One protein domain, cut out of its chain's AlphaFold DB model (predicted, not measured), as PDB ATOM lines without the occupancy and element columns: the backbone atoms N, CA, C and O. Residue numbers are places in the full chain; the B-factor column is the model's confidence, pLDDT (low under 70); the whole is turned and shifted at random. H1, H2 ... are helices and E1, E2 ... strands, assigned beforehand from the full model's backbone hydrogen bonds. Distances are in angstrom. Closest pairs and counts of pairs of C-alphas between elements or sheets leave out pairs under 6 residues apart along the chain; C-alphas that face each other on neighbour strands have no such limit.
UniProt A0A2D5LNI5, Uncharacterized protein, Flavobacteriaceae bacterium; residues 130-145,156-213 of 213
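Overview. This is residues 130 to 145 and 156 to 213 of the 213 residues of an uncharacterized protein of Flavobacteriaceae bacterium (UniProt A0A2D5LNI5). A twisted four-stranded sheet has one helix, H1, crossing one face, and a small hairpin, E5 and E6, on the helix's side near E4. Residues 156 to 157, just before H1, pair with E5, and the loop of residues 170 to 183 swings out at the end away from that hairpin. The printed part has 74 residues, with named elements in the order E1 E2 H1 E3 E4 E5 E6; the sheet runs E2 E1 E3 E4, all antiparallel, in a mixed class. It is compact, with a radius of gyration of the C-alphas of 12.0 A and spans of 37 by 25 by 21 A.

Arrangement. Start with E1, residues 130 to 134, and E2, residues 137 to 140, an antiparallel hairpin with N 132 and O 139 2.9 A apart. H1, residues 159 to 169, is on the sheet at a height of 10.3 A, the helix of two layers, helix over sheet; it runs across the strands, at 72 degrees to E2 on the local plane. Every O i to N i+4 pair in H1 is within hydrogen-bond range. Next find E3, residues 184 to 188, antiparallel to E1, with N 131 and O 186 2.9 A apart. E4, residues 194 to 198, forms a hairpin with E3; N 187 and O 195 are 2.8 A apart. E5, residues 203 to 206, and E6, residues 209 to 212, form a hairpin, with N 204 and O 211 2.9 A apart. The closest C-alphas of E4 and E6 are those of Val 197 and Ile 212, 7.5 A; H1 and E5 are apart.

Along the chain. Find C-alpha 130 at (132.616, 159.279, 78.606), where E1 begins its 13.3 A. H1 runs 15.3 A from C-alpha 159 at (139.255, 149.328, 70.369). E3 spans 13.1 A and E4 13.3 A. E6 ends at C-alpha 212, (127.050, 147.548, 74.191).

Size, cuts and confidence. The C-alphas farthest apart, of Asp 175 and Asp 208, are 37.0 A apart. Residues 146 to 155 are not printed, and C-alphas 145 and 156 stand 18.4 A apart across that cut. The link from H1 to E3 is long, and pLDDT is under 70 at residues 171 to 179.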
ATOM      1  N   PHE A 130     131.976 160.373  79.318       89.75
ATOM      2  CA  PHE A 130     132.616 159.279  78.606       89.75
ATOM      3  C   PHE A 130     134.110 159.336  78.924       89.75
ATOM      4  O   PHE A 130     134.801 160.268  78.526       89.75
ATOM      5  N   GLU A 131     134.601 158.367  79.687       89.94
ATOM      6  CA  GLU A 131     135.993 158.302  80.127       89.94
ATOM      7  C   GLU A 131     136.631 156.997  79.663       89.94
ATOM      8  O   GLU A 131     136.006 155.937  79.694       89.94
ATOM      9  N   ILE A 132     137.904 157.060  79.289       91.19
ATOM     10  CA  ILE A 132     138.717 155.882  79.007       91.19
ATOM     11  C   ILE A 132     139.680 155.667  80.182       91.19
ATOM     12  O   ILE A 132     140.462 156.547  80.536       91.19
ATOM     13  N   GLU A 133     139.607 154.491  80.800       88.88
ATOM     14  CA  GLU A 133     140.493 154.047  81.876       88.88
ATOM     15  C   GLU A 133     141.614 153.175  81.307       88.88
ATOM     16  O   GLU A 133     141.351 152.096  80.776       88.88
ATOM     17  N   VAL A 134     142.865 153.619  81.447       87.25
ATOM     18  CA  VAL A 134     144.069 152.881  81.025       87.25
ATOM     19  C   VAL A 134     145.116 152.979  82.125       87.25
ATOM     20  O   VAL A 134     145.463 154.083  82.539       87.25
ATOM     21  N   ASN A 135     145.658 151.844  82.580       80.88
ATOM     22  CA  ASN A 135     146.698 151.792  83.620       80.88
ATOM     23  C   ASN A 135     146.351 152.647  84.861       80.88
ATOM     24  O   ASN A 135     147.149 153.483  85.286       80.88
ATOM     25  N   ASP A 136     145.128 152.488  85.379       75.44
ATOM     26  CA  ASP A 136     144.567 153.233  86.521       75.44
ATOM     27  C   ASP A 136     144.459 154.762  86.325       75.44
ATOM     28  O   ASP A 136     144.216 155.513  87.276       75.44
ATOM     29  N   LYS A 137     144.620 155.257  85.091       80.75
ATOM     30  CA  LYS A 137     144.374 156.656  84.728       80.75
ATOM     31  C   LYS A 137     143.019 156.782  84.051       80.75
ATOM     32  O   LYS A 137     142.766 156.109  83.058       80.75
ATOM     33  N   MET A 138     142.196 157.692  84.561       82.56
ATOM     34  CA  MET A 138     140.929 158.088  83.947       82.56
ATOM     35  C   MET A 138     141.176 159.275  83.024       82.56
ATOM     36  O   MET A 138     141.733 160.288  83.456       82.56
ATOM     37  N   ILE A 139     140.785 159.137  81.764       84.25
ATOM     38  CA  ILE A 139     140.979 160.150  80.734       84.25
ATOM     39  C   ILE A 139     139.599 160.552  80.234       84.25
ATOM     40  O   ILE A 139     138.882 159.720  79.681       84.25
ATOM     41  N   ASP A 140     139.235 161.812  80.447       82.31
ATOM     42  CA  ASP A 140     137.991 162.375  79.927       82.31
ATOM     43  C   ASP A 140     138.061 162.489  78.404       82.31
ATOM     44  O   ASP A 140     139.064 162.941  77.846       82.31
ATOM     45  N   MET A 141     137.002 162.040  77.738       83.94
ATOM     46  CA  MET A 141     136.925 161.923  76.288       83.94
ATOM     47  C   MET A 141     135.688 162.668  75.802       83.94
ATOM     48  O   MET A 141     134.619 162.074  75.615       83.94
ATOM     49  N   PRO A 142     135.806 163.989  75.592       75.50
ATOM     50  CA  PRO A 142     134.688 164.788  75.132       75.50
ATOM     51  C   PRO A 142     134.311 164.385  73.702       75.50
ATOM     52  O   PRO A 142     134.974 164.746  72.732       75.50
ATOM     53  N   LEU A 143     133.188 163.681  73.564       79.44
ATOM     54  CA  LEU A 143     132.633 163.266  72.268       79.44
ATOM     55  C   LEU A 143     132.030 164.431  71.453       79.44
ATOM     56  O   LEU A 143     131.569 164.243  70.326       79.44
ATOM     57  N   VAL A 144     132.041 165.645  72.004       78.38
ATOM     58  CA  VAL A 144     131.832 166.895  71.267       78.38
ATOM     59  C   VAL A 144     132.858 167.906  71.748       78.38
ATOM     60  O   VAL A 144     132.917 168.229  72.934       78.38
ATOM     61  N   THR A 145     133.631 168.456  70.820       70.38
ATOM     62  CA  THR A 145     134.587 169.536  71.084       70.38
ATOM     63  C   THR A 145     134.273 170.751  70.207       70.38
ATOM     64  O   THR A 145     133.251 170.807  69.524       70.38
ATOM     65  N   ILE A 156     130.419 152.994  65.933       89.44
ATOM     66  CA  ILE A 156     130.872 151.991  66.892       89.44
ATOM     67  C   ILE A 156     132.202 152.456  67.478       89.44
ATOM     68  O   ILE A 156     133.222 152.508  66.796       89.44
ATOM     69  N   ILE A 157     132.210 152.772  68.769       90.44
ATOM     70  CA  ILE A 157     133.426 153.064  69.522       90.44
ATOM     71  C   ILE A 157     134.005 151.730  69.993       90.44
ATOM     72  O   ILE A 157     133.686 151.236  71.076       90.44
ATOM     73  N   ASN A 158     134.808 151.122  69.123       89.19
ATOM     74  CA  ASN A 158     135.570 149.905  69.383       89.19
ATOM     75  C   ASN A 158     137.012 150.237  69.817       89.19
ATOM     76  O   ASN A 158     137.394 151.403  69.948       89.19
ATOM     77  N   LYS A 159     137.837 149.202  70.001       88.31
ATOM     78  CA  LYS A 159     139.255 149.328  70.369       88.31
ATOM     79  C   LYS A 159     140.040 150.296  69.480       88.31
ATOM     80  O   LYS A 159     140.829 151.085  69.999       88.31
ATOM     81  N   ASP A 160     139.836 150.266  68.170       85.44
ATOM     82  CA  ASP A 160     140.612 151.098  67.249       85.44
ATOM     83  C   ASP A 160     140.174 152.562  67.295       85.44
ATOM     84  O   ASP A 160     141.015 153.465  67.297       85.44
ATOM     85  N   VAL A 161     138.874 152.815  67.460       86.50
ATOM     86  CA  VAL A 161     138.356 154.164  67.724       86.50
ATOM     87  C   VAL A 161     138.840 154.682  69.080       86.50
ATOM     88  O   VAL A 161     139.221 155.842  69.188       86.50
ATOM     89  N   VAL A 162     138.909 153.835  70.109       89.19
ATOM     90  CA  VAL A 162     139.486 154.193  71.416       89.19
ATOM     91  C   VAL A 162     140.952 154.604  71.279       89.19
ATOM     92  O   VAL A 162     141.343 155.653  71.792       89.19
ATOM     93  N   LYS A 163     141.760 153.836  70.537       85.81
ATOM     94  CA  LYS A 163     143.151 154.207  70.229       85.81
ATOM     95  C   LYS A 163     143.220 155.548  69.501       85.81
ATOM     96  O   LYS A 163     144.054 156.384  69.842       85.81
ATOM     97  N   TYR A 164     142.341 155.769  68.524       82.31
ATOM     98  CA  TYR A 164     142.255 157.033  67.798       82.31
ATOM     99  C   TYR A 164     141.910 158.209  68.726       82.31
ATOM    100  O   TYR A 164     142.579 159.242  68.683       82.31
ATOM    101  N   LEU A 165     140.920 158.045  69.608       85.06
ATOM    102  CA  LEU A 165     140.518 159.053  70.591       85.06
ATOM    103  C   LEU A 165     141.667 159.399  71.541       85.06
ATOM    104  O   LEU A 165     141.956 160.575  71.739       85.06
ATOM    105  N   LEU A 166     142.371 158.390  72.057       85.00
ATOM    106  CA  LEU A 166     143.544 158.579  72.912       85.00
ATOM    107  C   LEU A 166     144.667 159.329  72.182       85.00
ATOM    108  O   LEU A 166     145.221 160.269  72.746       85.00
ATOM    109  N   LYS A 167     144.962 158.968  70.924       79.75
ATOM    110  CA  LYS A 167     145.956 159.661  70.077       79.75
ATOM    111  C   LYS A 167     145.570 161.122  69.801       79.75
ATOM    112  O   LYS A 167     146.452 161.960  69.655       79.75
ATOM    113  N   THR A 168     144.273 161.413  69.701       76.00
ATOM    114  CA  THR A 168     143.763 162.733  69.292       76.00
ATOM    115  C   THR A 168     143.581 163.689  70.472       76.00
ATOM    116  O   THR A 168     143.867 164.874  70.338       76.00
ATOM    117  N   HIS A 169     143.110 163.192  71.621       75.81
ATOM    118  CA  HIS A 169     142.658 164.034  72.742       75.81
ATOM    119  C   HIS A 169     143.489 163.917  74.013       75.81
ATOM    120  O   HIS A 169     143.265 164.688  74.946       75.81
ATOM    121  N   SER A 170     144.420 162.967  74.093       72.75
ATOM    122  CA  SER A 170     145.247 162.799  75.286       72.75
ATOM    123  C   SER A 170     146.709 163.123  75.000       72.75
ATOM    124  O   SER A 170     147.295 162.617  74.052       72.75
ATOM    125  N   ASP A 171     147.329 163.895  75.893       67.31
ATOM    126  CA  ASP A 171     148.787 164.099  75.927       67.31
ATOM    127  C   ASP A 171     149.528 162.873  76.492       67.31
ATOM    128  O   ASP A 171     150.700 162.947  76.880       67.31
ATOM    129  N   LEU A 172     148.838 161.737  76.640       65.56
ATOM    130  CA  LEU A 172     149.475 160.542  77.148       65.56
ATOM    131  C   LEU A 172     150.432 160.022  76.088       65.56
ATOM    132  O   LEU A 172     150.032 159.493  75.055       65.56
ATOM    133  N   ASN A 173     151.713 160.110  76.421       57.91
ATOM    134  CA  ASN A 173     152.760 159.367  75.753       57.91
ATOM    135  C   ASN A 173     152.605 157.888  76.146       57.91
ATOM    136  O   ASN A 173     153.274 157.378  77.044       57.91
ATOM    137  N   ILE A 174     151.592 157.235  75.581       61.31
ATOM    138  CA  ILE A 174     151.443 155.790  75.656       61.31
ATOM    139  C   ILE A 174     152.404 155.269  74.598       61.31
ATOM    140  O   ILE A 174     152.066 155.261  73.415       61.31
ATOM    141  N   ASP A 175     153.609 154.901  75.041       55.53
ATOM    142  CA  ASP A 175     154.739 154.486  74.194       55.53
ATOM    143  C   ASP A 175     154.382 153.354  73.213       55.53
ATOM    144  O   ASP A 175     155.118 153.120  72.256       55.53
ATOM    145  N   ASP A 176     153.243 152.682  73.415       62.56
ATOM    146  CA  ASP A 176     152.720 151.691  72.488       62.56
ATOM    147  C   ASP A 176     151.180 151.579  72.544       62.56
ATOM    148  O   ASP A 176     150.600 150.621  73.052       62.56
ATOM    149  N   LEU A 177     150.469 152.591  72.030       69.31
ATOM    150  CA  LEU A 177     149.010 152.518  71.822       69.31
ATOM    151  C   LEU A 177     148.590 151.328  70.952       69.31
ATOM    152  O   LEU A 177     147.441 150.889  71.021       69.31
ATOM    153  N   ASP A 178     149.498 150.805  70.132       64.81
ATOM    154  CA  ASP A 178     149.202 149.689  69.250       64.81
ATOM    155  C   ASP A 178     149.061 148.372  70.045       64.81
ATOM    156  O   ASP A 178     148.227 147.544  69.667       64.81
ATOM    157  N   SER A 179     149.707 148.258  71.217       67.75
ATOM    158  CA  SER A 179     149.551 147.158  72.189       67.75
ATOM    159  C   SER A 179     148.529 147.421  73.309       67.75
ATOM    160  O   SER A 179     148.488 146.700  74.310       67.75
ATOM    161  N   LEU A 180     147.655 148.427  73.156       79.69
ATOM    162  CA  LEU A 180     146.579 148.697  74.116       79.69
ATOM    163  C   LEU A 180     145.553 147.551  74.145       79.69
ATOM    164  O   LEU A 180     144.579 147.557  73.397       79.69
ATOM    165  N   ASP A 181     145.748 146.582  75.032       80.56
ATOM    166  CA  ASP A 181     144.860 145.419  75.166       80.56
ATOM    167  C   ASP A 181     143.918 145.507  76.371       80.56
ATOM    168  O   ASP A 181     142.844 144.902  76.375       80.56
ATOM    169  N   ASN A 182     144.289 146.297  77.379       87.12
ATOM    170  CA  ASN A 182     143.536 146.419  78.618       87.12
ATOM    171  C   ASN A 182     143.136 147.874  78.871       87.12
ATOM    172  O   ASN A 182     143.969 148.718  79.206       87.12
ATOM    173  N   TYR A 183     141.849 148.149  78.703       91.81
ATOM    174  CA  TYR A 183     141.223 149.426  79.003       91.81
ATOM    175  C   TYR A 183     139.761 149.191  79.382       91.81
ATOM    176  O   TYR A 183     139.204 148.125  79.121       91.81
ATOM    177  N   ASN A 184     139.128 150.191  79.984       93.25
ATOM    178  CA  ASN A 184     137.677 150.208  80.130       93.25
ATOM    179  C   ASN A 184     137.127 151.553  79.679       93.25
ATOM    180  O   ASN A 184     137.751 152.588  79.909       93.25
ATOM    181  N   ILE A 185     135.939 151.542  79.092       95.69
ATOM    182  CA  ILE A 185     135.163 152.758  78.870       95.69
ATOM    183  C   ILE A 185     134.202 152.900  80.046       95.69
ATOM    184  O   ILE A 185     133.415 151.998  80.331       95.69
ATOM    185  N   ASN A 186     134.264 154.028  80.737       89.50
ATOM    186  CA  ASN A 186     133.355 154.374  81.816       89.50
ATOM    187  C   ASN A 186     132.381 155.439  81.310       89.50
ATOM    188  O   ASN A 186     132.785 156.515  80.877       89.50
ATOM    189  N   ILE A 187     131.092 155.119  81.352       90.06
ATOM    190  CA  ILE A 187     130.018 155.952  80.822       90.06
ATOM    191  C   ILE A 187     129.105 156.362  81.968       90.06
ATOM    192  O   ILE A 187     128.687 155.516  82.763       90.06
ATOM    193  N   ILE A 188     128.760 157.647  82.015       84.25
ATOM    194  CA  ILE A 188     127.562 158.117  82.711       84.25
ATOM    195  C   ILE A 188     126.574 158.562  81.645       84.25
ATOM    196  O   ILE A 188     126.841 159.481  80.868       84.25
ATOM    197  N   ASP A 189     125.451 157.866  81.594       77.75
ATOM    198  CA  ASP A 189     124.437 158.021  80.562       77.75
ATOM    199  C   ASP A 189     123.451 159.164  80.902       77.75
ATOM    200  O   ASP A 189     123.551 159.782  81.967       77.75
ATOM    201  N   ALA A 190     122.524 159.497  79.998       76.88
ATOM    202  CA  ALA A 190     121.579 160.602  80.202       76.88
ATOM    203  C   ALA A 190     120.611 160.370  81.382       76.88
ATOM    204  O   ALA A 190     120.142 161.331  81.997       76.88
ATOM    205  N   ASP A 191     120.372 159.104  81.733       77.44
ATOM    206  CA  ASP A 191     119.557 158.664  82.867       77.44
ATOM    207  C   ASP A 191     120.381 158.500  84.161       77.44
ATOM    208  O   ASP A 191     119.865 158.073  85.198       77.44
ATOM    209  N   VAL A 192     121.654 158.919  84.145       78.00
ATOM    210  CA  VAL A 192     122.601 158.861  85.270       78.00
ATOM    211  C   VAL A 192     122.979 157.423  85.661       78.00
ATOM    212  O   VAL A 192     123.526 157.183  86.744       78.00
ATOM    213  N   ASN A 193     122.752 156.447  84.786       76.25
ATOM    214  CA  ASN A 193     123.308 155.115  84.969       76.25
ATOM    215  C   ASN A 193     124.812 155.158  84.711       76.25
ATOM    216  O   ASN A 193     125.302 155.849  83.819       76.25
ATOM    217  N   THR A 194     125.554 154.402  85.515       86.38
ATOM    218  CA  THR A 194     126.993 154.226  85.331       86.38
ATOM    219  C   THR A 194     127.249 152.861  84.725       86.38
ATOM    220  O   THR A 194     126.834 151.843  85.282       86.38
ATOM    221  N   VAL A 195     127.951 152.842  83.600       91.62
ATOM    222  CA  VAL A 195     128.269 151.627  82.857       91.62
ATOM    223  C   VAL A 195     129.770 151.549  82.652       91.62
ATOM    224  O   VAL A 195     130.400 152.519  82.240       91.62
ATOM    225  N   LYS A 196     130.333 150.374  82.933       93.19
ATOM    226  CA  LYS A 196     131.728 150.048  82.649       93.19
ATOM    227  C   LYS A 196     131.769 149.030  81.515       93.19
ATOM    228  O   LYS A 196     131.242 147.928  81.662       93.19
ATOM    229  N   VAL A 197     132.358 149.420  80.392       96.62
ATOM    230  CA  VAL A 197     132.485 148.599  79.188       96.62
ATOM    231  C   VAL A 197     133.923 148.078  79.101       96.62
ATOM    232  O   VAL A 197     134.848 148.894  79.074       96.62
ATOM    233  N   PRO A 198     134.129 146.751  79.109       95.06
ATOM    234  CA  PRO A 198     135.457 146.148  79.003       95.06
ATOM    235  C   PRO A 198     136.049 146.278  77.591       95.06
ATOM    236  O   PRO A 198     135.322 146.531  76.630       95.06
ATOM    237  N   SER A 199     137.368 146.092  77.465       93.50
ATOM    238  CA  SER A 199     138.117 146.300  76.214       93.50
ATOM    239  C   SER A 199     137.756 145.365  75.057       93.50
ATOM    240  O   SER A 199     138.111 145.660  73.913       93.50
ATOM    241  N   ASP A 200     137.083 144.249  75.342       93.00
ATOM    242  CA  ASP A 200     136.596 143.266  74.371       93.00
ATOM    243  C   ASP A 200     135.217 143.613  73.788       93.00
ATOM    244  O   ASP A 200     134.748 142.917  72.890       93.00
ATOM    245  N   LYS A 201     134.580 144.681  74.279       95.19
ATOM    246  CA  LYS A 201     133.284 145.175  73.808       95.19
ATOM    247  C   LYS A 201     133.405 146.539  73.147       95.19
ATOM    248  O   LYS A 201     134.413 147.233  73.280       95.19
ATOM    249  N   ALA A 202     132.345 146.940  72.461       92.56
ATOM    250  CA  ALA A 202     132.232 148.251  71.848       92.56
ATOM    251  C   ALA A 202     130.949 148.974  72.270       92.56
ATOM    252  O   ALA A 202     129.985 148.372  72.746       92.56
ATOM    253  N   VAL A 203     130.947 150.292  72.086       94.25
ATOM    254  CA  VAL A 203     129.785 151.152  72.333       94.25
ATOM    255  C   VAL A 203     129.254 151.619  70.993       94.25
ATOM    256  O   VAL A 203     129.928 152.382  70.306       94.25
ATOM    257  N   LYS A 204     128.051 151.191  70.620       92.19
ATOM    258  CA  LYS A 204     127.393 151.688  69.415       92.19
ATOM    259  C   LYS A 204     126.397 152.781  69.765       92.19
ATOM    260  O   LYS A 204     125.544 152.604  70.632       92.19
ATOM    261  N   ILE A 205     126.525 153.915  69.089       88.88
ATOM    262  CA  ILE A 205     125.640 155.068  69.241       88.88
ATOM    263  C   ILE A 205     124.383 154.821  68.406       88.88
ATOM    264  O   ILE A 205     124.471 154.495  67.224       88.88
ATOM    265  N   LEU A 206     123.212 154.965  69.017       84.25
ATOM    266  CA  LEU A 206     121.908 154.875  68.358       84.25
ATOM    267  C   LEU A 206     121.275 156.269  68.301       84.25
ATOM    268  O   LEU A 206     121.778 157.199  68.928       84.25
ATOM    269  N   ASP A 207     120.158 156.425  67.592       77.25
ATOM    270  CA  ASP A 207     119.493 157.731  67.468       77.25
ATOM    271  C   ASP A 207     119.133 158.343  68.827       77.25
ATOM    272  O   ASP A 207     119.466 159.493  69.091       77.25
ATOM    273  N   ASP A 208     118.527 157.557  69.717       81.44
ATOM    274  CA  ASP A 208     118.051 158.018  71.029       81.44
ATOM    275  C   ASP A 208     118.681 157.225  72.192       81.44
ATOM    276  O   ASP A 208     118.108 157.122  73.277       81.44
ATOM    277  N   GLY A 209     119.859 156.630  71.980       85.62
ATOM    278  CA  GLY A 209     120.523 155.833  73.008       85.62
ATOM    279  C   GLY A 209     121.871 155.264  72.589       85.62
ATOM    280  O   GLY A 209     122.552 155.783  71.706       85.62
ATOM    281  N   TYR A 210     122.252 154.166  73.233       93.31
ATOM    282  CA  TYR A 210     123.446 153.403  72.898       93.31
ATOM    283  C   TYR A 210     123.251 151.924  73.231       93.31
ATOM    284  O   TYR A 210     122.418 151.564  74.064       93.31
ATOM    285  N   GLU A 211     124.048 151.072  72.600       94.88
ATOM    286  CA  GLU A 211     124.130 149.649  72.913       94.88
ATOM    287  C   GLU A 211     125.582 149.234  73.167       94.88
ATOM    288  O   GLU A 211     126.524 149.848  72.658       94.88
ATOM    289  N   ILE A 212     125.755 148.197  73.986       95.94
ATOM    290  CA  ILE A 212     127.050 147.548  74.191       95.94
ATOM    291  C   ILE A 212     127.035 146.260  73.375       95.94
ATOM    292  O   ILE A 212     126.203 145.389  73.645       95.94
ATOM    293  N   ILE A 213     127.952 146.147  72.419       91.50
ATOM    294  CA  ILE A 213     128.079 145.004  71.501       91.50
ATOM    295  C   ILE A 213     129.412 144.289  71.663       91.50
ATOM    296  O   ILE A 213     130.379 144.932  72.138       91.50
TER     297      ILE A 213